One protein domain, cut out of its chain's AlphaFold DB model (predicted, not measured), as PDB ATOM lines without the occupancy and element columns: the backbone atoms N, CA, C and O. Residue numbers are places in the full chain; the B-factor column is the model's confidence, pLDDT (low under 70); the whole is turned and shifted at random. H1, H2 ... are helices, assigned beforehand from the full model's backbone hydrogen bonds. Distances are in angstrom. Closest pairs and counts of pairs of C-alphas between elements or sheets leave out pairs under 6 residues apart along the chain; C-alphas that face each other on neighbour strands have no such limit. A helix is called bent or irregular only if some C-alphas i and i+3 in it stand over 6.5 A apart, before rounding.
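Overview. This is residues 2 to 62 of the 163 residues of the protein "Aa_trans domain-containing protein" of Amphimedon queenslandica (UniProt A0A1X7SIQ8). Picture an open V: one arm is the long helix H3, the other is made of H1 and H2 one after the other, and the corner lies where H2 meets the beginning of H3 near residues 27 to 35. The space between the arms is empty, with H1 apart from H3, and both arm ends, residues 2 to 22 and residues 40 to 62, stand free. You will find 61 printed residues with three named helices, in the order H1, H2, H3, and no named strand; the class is all helix. The whole is only just loose, close to extended, with a radius of gyration of the C-alphas of 15.4 A, and it is elongated, spanning 44 by 27 by 15 A.

Along the chain. Begin with the longest helix, H3, residues 32 to 60. Find C-alpha 32 at (44.028, 6.590, 52.450); from there H3 runs 41.7 A to C-alpha 60 at (23.718, 1.078, 16.490). Go back along the chain to H2, residues 19 to 30, 15.4 A from first to last C-alpha. H2 is irregular, but only just: C-alphas 21 and 24 are 6.8 A apart. Before it comes H1, residues 2 to 16, which begins at C-alpha 2 at (44.113, 22.705, 18.831) and is 21.5 A long.

Arrangement. Start from H3 and look near Gly 35. There H3 and H2 are close but not clearly touching, with 2 pairs of C-alphas within 8 A. The closest C-alphas of the two are those of Phe 27 and Gly 35, 5.4 A apart. Their lines stand at a steep tilt of 45 degrees, and they run opposite ways. Farther out, H1 and H2 meet only through their link, residues 17 and 18. H1 and H3 are apart, with no C-alpha of the one within 8 A of the other. In the backbone of H3, every O i to N i+4 pair is within hydrogen-bond range; in H1 it is 9 of 11 pairs and in H2 6 of 8.

Size, cuts and confidence. Look at Ser 28 and Lys 61 for the two C-alphas farthest apart, 44.5 A. The first and last printed C-alphas, those of Glu 2 and Ser 62, are 27.6 A apart. The printed part has no cut. Both links are tight: residues 17 and 18 between H1 and H2, and Gly 31 between H2 and H3. In the B-factor column, the mean pLDDT of the printed part is 83.7, and the model's confidence is low, under 70, at residues 2 to 3 and 61 to 62.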
ATOM      1  N   GLU A   2      44.690  21.973  17.669       58.44
ATOM      2  CA  GLU A   2      44.113  22.705  18.831       58.44
ATOM      3  C   GLU A   2      42.675  22.324  19.226       58.44
ATOM      4  O   GLU A   2      42.276  22.526  20.372       58.44
ATOM      5  N   GLY A   3      41.878  21.793  18.294       67.06
ATOM      6  CA  GLY A   3      40.504  21.375  18.588       67.06
ATOM      7  C   GLY A   3      40.434  20.200  19.566       67.06
ATOM      8  O   GLY A   3      39.574  20.195  20.434       67.06
ATOM      9  N   ASP A   4      41.366  19.252  19.470       78.38
ATOM     10  CA  ASP A   4      41.319  17.993  20.224       78.38
ATOM     11  C   ASP A   4      41.637  18.208  21.715       78.38
ATOM     12  O   ASP A   4      40.908  17.765  22.601       78.38
ATOM     13  N   THR A   5      42.647  19.034  22.007       84.00
ATOM     14  CA  THR A   5      43.027  19.399  23.380       84.00
ATOM     15  C   THR A   5      41.898  20.115  24.125       84.00
ATOM     16  O   THR A   5      41.713  19.906  25.322       84.00
ATOM     17  N   ARG A   6      41.108  20.947  23.429       86.62
ATOM     18  CA  ARG A   6      39.981  21.680  24.031       86.62
ATOM     19  C   ARG A   6      38.897  20.740  24.552       86.62
ATOM     20  O   ARG A   6      38.393  20.963  25.651       86.62
ATOM     21  N   TRP A   7      38.573  19.684  23.808       85.12
ATOM     22  CA  TRP A   7      37.577  18.696  24.228       85.12
ATOM     23  C   TRP A   7      38.054  17.888  25.431       85.12
ATOM     24  O   TRP A   7      37.292  17.711  26.377       85.12
ATOM     25  N   VAL A   8      39.327  17.482  25.438       87.00
ATOM     26  CA  VAL A   8      39.931  16.749  26.561       87.00
ATOM     27  C   VAL A   8      39.948  17.598  27.836       87.00
ATOM     28  O   VAL A   8      39.578  17.113  28.903       87.00
ATOM     29  N   ILE A   9      40.312  18.879  27.735       88.44
ATOM     30  CA  ILE A   9      40.325  19.796  28.886       88.44
ATOM     31  C   ILE A   9      38.905  20.046  29.403       88.44
ATOM     32  O   ILE A   9      38.682  20.021  30.611       88.44
ATOM     33  N   ASN A  10      37.934  20.262  28.512       89.62
ATOM     34  CA  ASN A  10      36.551  20.497  28.918       89.62
ATOM     35  C   ASN A  10      35.930  19.255  29.576       89.62
ATOM     36  O   ASN A  10      35.236  19.370  30.587       89.62
ATOM     37  N   LEU A  11      36.238  18.065  29.049       86.88
ATOM     38  CA  LEU A  11      35.854  16.789  29.650       86.88
ATOM     39  C   LEU A  11      36.471  16.634  31.046       86.88
ATOM     40  O   LEU A  11      35.758  16.341  32.003       86.88
ATOM     41  N   GLY A  12      37.774  16.893  31.180       87.25
ATOM     42  CA  GLY A  12      38.469  16.849  32.465       87.25
ATOM     43  C   GLY A  12      37.868  17.813  33.488       87.25
ATOM     44  O   GLY A  12      37.604  17.423  34.621       87.25
ATOM     45  N   ASN A  13      37.569  19.048  33.082       88.69
ATOM     46  CA  ASN A  13      36.953  20.046  33.954       88.69
ATOM     47  C   ASN A  13      35.554  19.614  34.433       88.69
ATOM     48  O   ASN A  13      35.224  19.758  35.610       88.69
ATOM     49  N   SER A  14      34.757  19.012  33.543       85.06
ATOM     50  CA  SER A  14      33.429  18.494  33.887       85.06
ATOM     51  C   SER A  14      33.471  17.295  34.842       85.06
ATOM     52  O   SER A  14      32.542  17.133  35.629       85.06
ATOM     53  N   ILE A  15      34.508  16.452  34.777       83.19
ATOM     54  CA  ILE A  15      34.677  15.289  35.667       83.19
ATOM     55  C   ILE A  15      35.207  15.723  37.038       83.19
ATOM     56  O   ILE A  15      34.720  15.258  38.068       83.19
ATOM     57  N   CYS A  16      36.202  16.613  37.057       86.06
ATOM     58  CA  CYS A  16      36.829  17.090  38.286       86.06
ATOM     59  C   CYS A  16      35.824  17.813  39.194       86.06
ATOM     60  O   CYS A  16      35.750  17.488  40.379       86.06
ATOM     61  N   GLY A  17      35.028  18.726  38.622       77.88
ATOM     62  CA  GLY A  17      33.834  19.321  39.228       77.88
ATOM     63  C   GLY A  17      33.899  19.613  40.736       77.88
ATOM     64  O   GLY A  17      34.932  19.970  41.300       77.88
ATOM     65  N   VAL A  18      32.755  19.455  41.409       76.12
ATOM     66  CA  VAL A  18      32.625  19.632  42.869       76.12
ATOM     67  C   VAL A  18      33.304  18.497  43.660       76.12
ATOM     68  O   VAL A  18      33.585  18.636  44.849       76.12
ATOM     69  N   SER A  19      33.596  17.374  42.998       81.62
ATOM     70  CA  SER A  19      34.116  16.145  43.600       81.62
ATOM     71  C   SER A  19      35.490  16.337  44.245       81.62
ATOM     72  O   SER A  19      35.756  15.757  45.296       81.62
ATOM     73  N   LEU A  20      36.346  17.195  43.678       85.38
ATOM     74  CA  LEU A  20      37.665  17.496  44.249       85.38
ATOM     75  C   LEU A  20      37.595  18.152  45.636       85.38
ATOM     76  O   LEU A  20      38.489  17.932  46.448       85.38
ATOM     77  N   LEU A  21      36.534  18.911  45.928       82.00
ATOM     78  CA  LEU A  21      36.326  19.512  47.252       82.00
ATOM     79  C   LEU A  21      35.948  18.456  48.300       82.00
ATOM     80  O   LEU A  21      36.258  18.608  49.478       82.00
ATOM     81  N   VAL A  22      35.306  17.372  47.862       79.38
ATOM     82  CA  VAL A  22      34.846  16.273  48.722       79.38
ATOM     83  C   VAL A  22      35.922  15.194  48.890       79.38
ATOM     84  O   VAL A  22      35.983  14.550  49.933       79.38
ATOM     85  N   LEU A  23      36.827  15.028  47.919       85.69
ATOM     86  CA  LEU A  23      37.942  14.074  47.977       85.69
ATOM     87  C   LEU A  23      38.748  14.096  49.297       85.69
ATOM     88  O   LEU A  23      38.915  13.024  49.883       85.69
ATOM     89  N   PRO A  24      39.242  15.245  49.806       83.88
ATOM     90  CA  PRO A  24      40.008  15.273  51.055       83.88
ATOM     91  C   PRO A  24      39.164  14.857  52.267       83.88
ATOM     92  O   PRO A  24      39.669  14.191  53.169       83.88
ATOM     93  N   TYR A  25      37.869  15.185  52.262       79.19
ATOM     94  CA  TYR A  25      36.932  14.751  53.295       79.19
ATOM     95  C   TYR A  25      36.717  13.228  53.245       79.19
ATOM     96  O   TYR A  25      36.826  12.559  54.271       79.19
ATOM     97  N   CYS A  26      36.530  12.655  52.051       76.56
ATOM     98  CA  CYS A  26      36.428  11.205  51.861       76.56
ATOM     99  C   CYS A  26      37.680  10.456  52.337       76.56
ATOM    100  O   CYS A  26      37.563   9.412  52.975       76.56
ATOM    101  N   PHE A  27      38.878  10.982  52.065       83.88
ATOM    102  CA  PHE A  27      40.126  10.376  52.537       83.88
ATOM    103  C   PHE A  27      40.299  10.457  54.057       83.88
ATOM    104  O   PHE A  27      40.845   9.527  54.647       83.88
ATOM    105  N   SER A  28      39.815  11.531  54.685       80.56
ATOM    106  CA  SER A  28      39.834  11.683  56.144       80.56
ATOM    107  C   SER A  28      38.902  10.679  56.838       80.56
ATOM    108  O   SER A  28      39.270  10.102  57.856       80.56
ATOM    109  N   GLN A  29      37.724  10.417  56.258       78.81
ATOM    110  CA  GLN A  29      36.715   9.527  56.848       78.81
ATOM    111  C   GLN A  29      36.955   8.037  56.550       78.81
ATOM    112  O   GLN A  29      36.809   7.197  57.433       78.81
ATOM    113  N   CYS A  30      37.338   7.687  55.315       77.50
ATOM    114  CA  CYS A  30      37.537   6.292  54.896       77.50
ATOM    115  C   CYS A  30      38.991   5.807  55.038       77.50
ATOM    116  O   CYS A  30      39.252   4.610  54.917       77.50
ATOM    117  N   GLY A  31      39.947   6.712  55.271       82.19
ATOM    118  CA  GLY A  31      41.382   6.423  55.258       82.19
ATOM    119  C   GLY A  31      41.977   6.328  53.844       82.19
ATOM    120  O   GLY A  31      41.284   6.073  52.856       82.19
ATOM    121  N   VAL A  32      43.300   6.513  53.737       86.50
ATOM    122  CA  VAL A  32      44.028   6.590  52.450       86.50
ATOM    123  C   VAL A  32      43.905   5.311  51.618       86.50
ATOM    124  O   VAL A  32      43.714   5.378  50.405       86.50
ATOM    125  N   LEU A  33      43.971   4.144  52.263       88.44
ATOM    126  CA  LEU A  33      43.970   2.855  51.568       88.44
ATOM    127  C   LEU A  33      42.600   2.533  50.944       88.44
ATOM    128  O   LEU A  33      42.513   2.212  49.761       88.44
ATOM    129  N   LEU A  34      41.526   2.661  51.729       86.12
ATOM    130  CA  LEU A  34      40.148   2.390  51.303       86.12
ATOM    131  C   LEU A  34      39.644   3.446  50.314       86.12
ATOM    132  O   LEU A  34      39.060   3.091  49.291       86.12
ATOM    133  N   GLY A  35      39.931   4.728  50.567       86.00
ATOM    134  CA  GLY A  35      39.607   5.813  49.639       86.00
ATOM    135  C   GLY A  35      40.294   5.640  48.282       86.00
ATOM    136  O   GLY A  35      39.648   5.779  47.245       86.00
ATOM    137  N   GLY A  36      41.574   5.253  48.272       89.25
ATOM    138  CA  GLY A  36      42.318   4.993  47.039       89.25
ATOM    139  C   GLY A  36      41.749   3.812  46.254       89.25
ATOM    140  O   GLY A  36      41.554   3.912  45.045       89.25
ATOM    141  N   LEU A  37      41.414   2.716  46.940       90.62
ATOM    142  CA  LEU A  37      40.833   1.530  46.309       90.62
ATOM    143  C   LEU A  37      39.458   1.826  45.694       90.62
ATOM    144  O   LEU A  37      39.207   1.445  44.550       90.62
ATOM    145  N   LEU A  38      38.599   2.569  46.403       87.12
ATOM    146  CA  LEU A  38      37.306   3.016  45.877       87.12
ATOM    147  C   LEU A  38      37.482   3.892  44.633       87.12
ATOM    148  O   LEU A  38      36.815   3.657  43.628       87.12
ATOM    149  N   LEU A  39      38.421   4.840  44.663       88.25
ATOM    150  CA  LEU A  39      38.669   5.758  43.552       88.25
ATOM    151  C   LEU A  39      39.190   5.028  42.303       88.25
ATOM    152  O   LEU A  39      38.710   5.277  41.199       88.25
ATOM    153  N   VAL A  40      40.109   4.073  42.480       91.38
ATOM    154  CA  VAL A  40      40.602   3.213  41.390       91.38
ATOM    155  C   VAL A  40      39.479   2.336  40.840       91.38
ATOM    156  O   VAL A  40      39.317   2.241  39.626       91.38
ATOM    157  N   SER A  41      38.667   1.730  41.709       90.56
ATOM    158  CA  SER A  41      37.550   0.891  41.266       90.56
ATOM    159  C   SER A  41      36.504   1.690  40.475       90.56
ATOM    160  O   SER A  41      36.064   1.241  39.418       90.56
ATOM    161  N   ALA A  42      36.173   2.908  40.915       87.88
ATOM    162  CA  ALA A  42      35.267   3.813  40.215       87.88
ATOM    163  C   ALA A  42      35.831   4.257  38.858       87.88
ATOM    164  O   ALA A  42      35.096   4.303  37.868       87.88
ATOM    165  N   ALA A  43      37.138   4.531  38.785       90.06
ATOM    166  CA  ALA A  43      37.807   4.859  37.531       90.06
ATOM    167  C   ALA A  43      37.728   3.692  36.532       90.06
ATOM    168  O   ALA A  43      37.334   3.901  35.387       90.06
ATOM    169  N   LEU A  44      38.016   2.462  36.971       93.56
ATOM    170  CA  LEU A  44      37.912   1.266  36.126       93.56
ATOM    171  C   LEU A  44      36.478   1.029  35.638       93.56
ATOM    172  O   LEU A  44      36.263   0.829  34.446       93.56
ATOM    173  N   MET A  45      35.490   1.126  36.533       89.38
ATOM    174  CA  MET A  45      34.072   0.992  36.177       89.38
ATOM    175  C   MET A  45      33.629   2.044  35.156       89.38
ATOM    176  O   MET A  45      32.900   1.724  34.216       89.38
ATOM    177  N   THR A  46      34.097   3.284  35.303       88.94
ATOM    178  CA  THR A  46      33.795   4.368  34.359       88.94
ATOM    179  C   THR A  46      34.433   4.105  32.999       88.94
ATOM    180  O   THR A  46      33.760   4.259  31.984       88.94
ATOM    181  N   LEU A  47      35.694   3.658  32.970       90.44
ATOM    182  CA  LEU A  47      36.400   3.303  31.735       90.44
ATOM    183  C   LEU A  47      35.713   2.152  30.995       90.44
ATOM    184  O   LEU A  47      35.497   2.243  29.791       90.44
ATOM    185  N   TRP A  48      35.314   1.095  31.703       91.88
ATOM    186  CA  TRP A  48      34.568  -0.001  31.088       91.88
ATOM    187  C   TRP A  48      33.203   0.452  30.571       91.88
ATOM    188  O   TRP A  48      32.814   0.089  29.464       91.88
ATOM    189  N   SER A  49      32.488   1.285  31.331       87.81
ATOM    190  CA  SER A  49      31.176   1.797  30.920       87.81
ATOM    191  C   SER A  49      31.265   2.662  29.663       87.81
ATOM    192  O   SER A  49      30.437   2.528  28.764       87.81
ATOM    193  N   THR A  50      32.271   3.539  29.570       87.44
ATOM    194  CA  THR A  50      32.464   4.391  28.390       87.44
ATOM    195  C   THR A  50      32.926   3.593  27.179       87.44
ATOM    196  O   THR A  50      32.440   3.862  26.085       87.44
ATOM    197  N   GLN A  51      33.784   2.584  27.353       89.81
ATOM    198  CA  GLN A  51      34.174   1.675  26.270       89.81
ATOM    199  C   GLN A  51      32.967   0.920  25.705       89.81
ATOM    200  O   GLN A  51      32.707   1.003  24.508       89.81
ATOM    201  N   LEU A  52      32.164   0.294  26.573       86.06
ATOM    202  CA  LEU A  52      30.938  -0.396  26.161       86.06
ATOM    203  C   LEU A  52      29.973   0.540  25.431       86.06
ATOM    204  O   LEU A  52      29.366   0.159  24.432       86.06
ATOM    205  N   LEU A  53      29.826   1.775  25.915       85.62
ATOM    206  CA  LEU A  53      28.954   2.754  25.283       85.62
ATOM    207  C   LEU A  53      29.451   3.139  23.883       85.62
ATOM    208  O   LEU A  53      28.644   3.216  22.960       85.62
ATOM    209  N   VAL A  54      30.756   3.359  23.718       87.25
ATOM    210  CA  VAL A  54      31.369   3.690  22.422       87.25
ATOM    211  C   VAL A  54      31.186   2.550  21.422       87.25
ATOM    212  O   VAL A  54      30.762   2.809  20.294       87.25
ATOM    213  N   ASP A  55      31.410   1.305  21.844       85.69
ATOM    214  CA  ASP A  55      31.193   0.123  21.002       85.69
ATOM    215  C   ASP A  55      29.722   0.028  20.557       85.69
ATOM    216  O   ASP A  55      29.418  -0.160  19.375       85.69
ATOM    217  N   CYS A  56      28.784   0.282  21.473       80.75
ATOM    218  CA  CYS A  56      27.359   0.266  21.155       80.75
ATOM    219  C   CYS A  56      26.930   1.413  20.217       80.75
ATOM    220  O   CYS A  56      26.061   1.213  19.361       80.75
ATOM    221  N   ILE A  57      27.512   2.612  20.354       83.25
ATOM    222  CA  ILE A  57      27.280   3.742  19.432       83.25
ATOM    223  C   ILE A  57      27.757   3.369  18.024       83.25
ATOM    224  O   ILE A  57      27.058   3.656  17.046       83.25
ATOM    225  N   TYR A  58      28.916   2.712  17.926       82.12
ATOM    226  CA  TYR A  58      29.512   2.299  16.659       82.12
ATOM    227  C   TYR A  58      28.620   1.306  15.899       82.12
ATOM    228  O   TYR A  58      28.386   1.485  14.704       82.12
ATOM    229  N   GLU A  59      28.042   0.318  16.589       76.56
ATOM    230  CA  GLU A  59      27.139  -0.663  15.970       76.56
ATOM    231  C   GLU A  59      25.730  -0.120  15.676       76.56
ATOM    232  O   GLU A  59      25.143  -0.441  14.641       76.56
ATOM    233  N   LYS A  60      25.143   0.689  16.573       70.94
ATOM    234  CA  LYS A  60      23.718   1.078  16.490       70.94
ATOM    235  C   LYS A  60      23.462   2.425  15.804       70.94
ATOM    236  O   LYS A  60      22.296   2.740  15.565       70.94
ATOM    237  N   LYS A  61      24.492   3.243  15.518       69.06
ATOM    238  CA  LYS A  61      24.375   4.630  14.994       69.06
ATOM    239  C   LYS A  61      23.451   5.559  15.809       69.06
ATOM    240  O   LYS A  61      23.094   6.642  15.346       69.06
ATOM    241  N   SER A  62      23.056   5.158  17.016       62.84
ATOM    242  CA  SER A  62      22.232   5.961  17.916       62.84
ATOM    243  C   SER A  62      23.142   6.702  18.888       62.84
ATOM    244  O   SER A  62      24.051   6.112  19.459       62.84
TER     245      SER A  62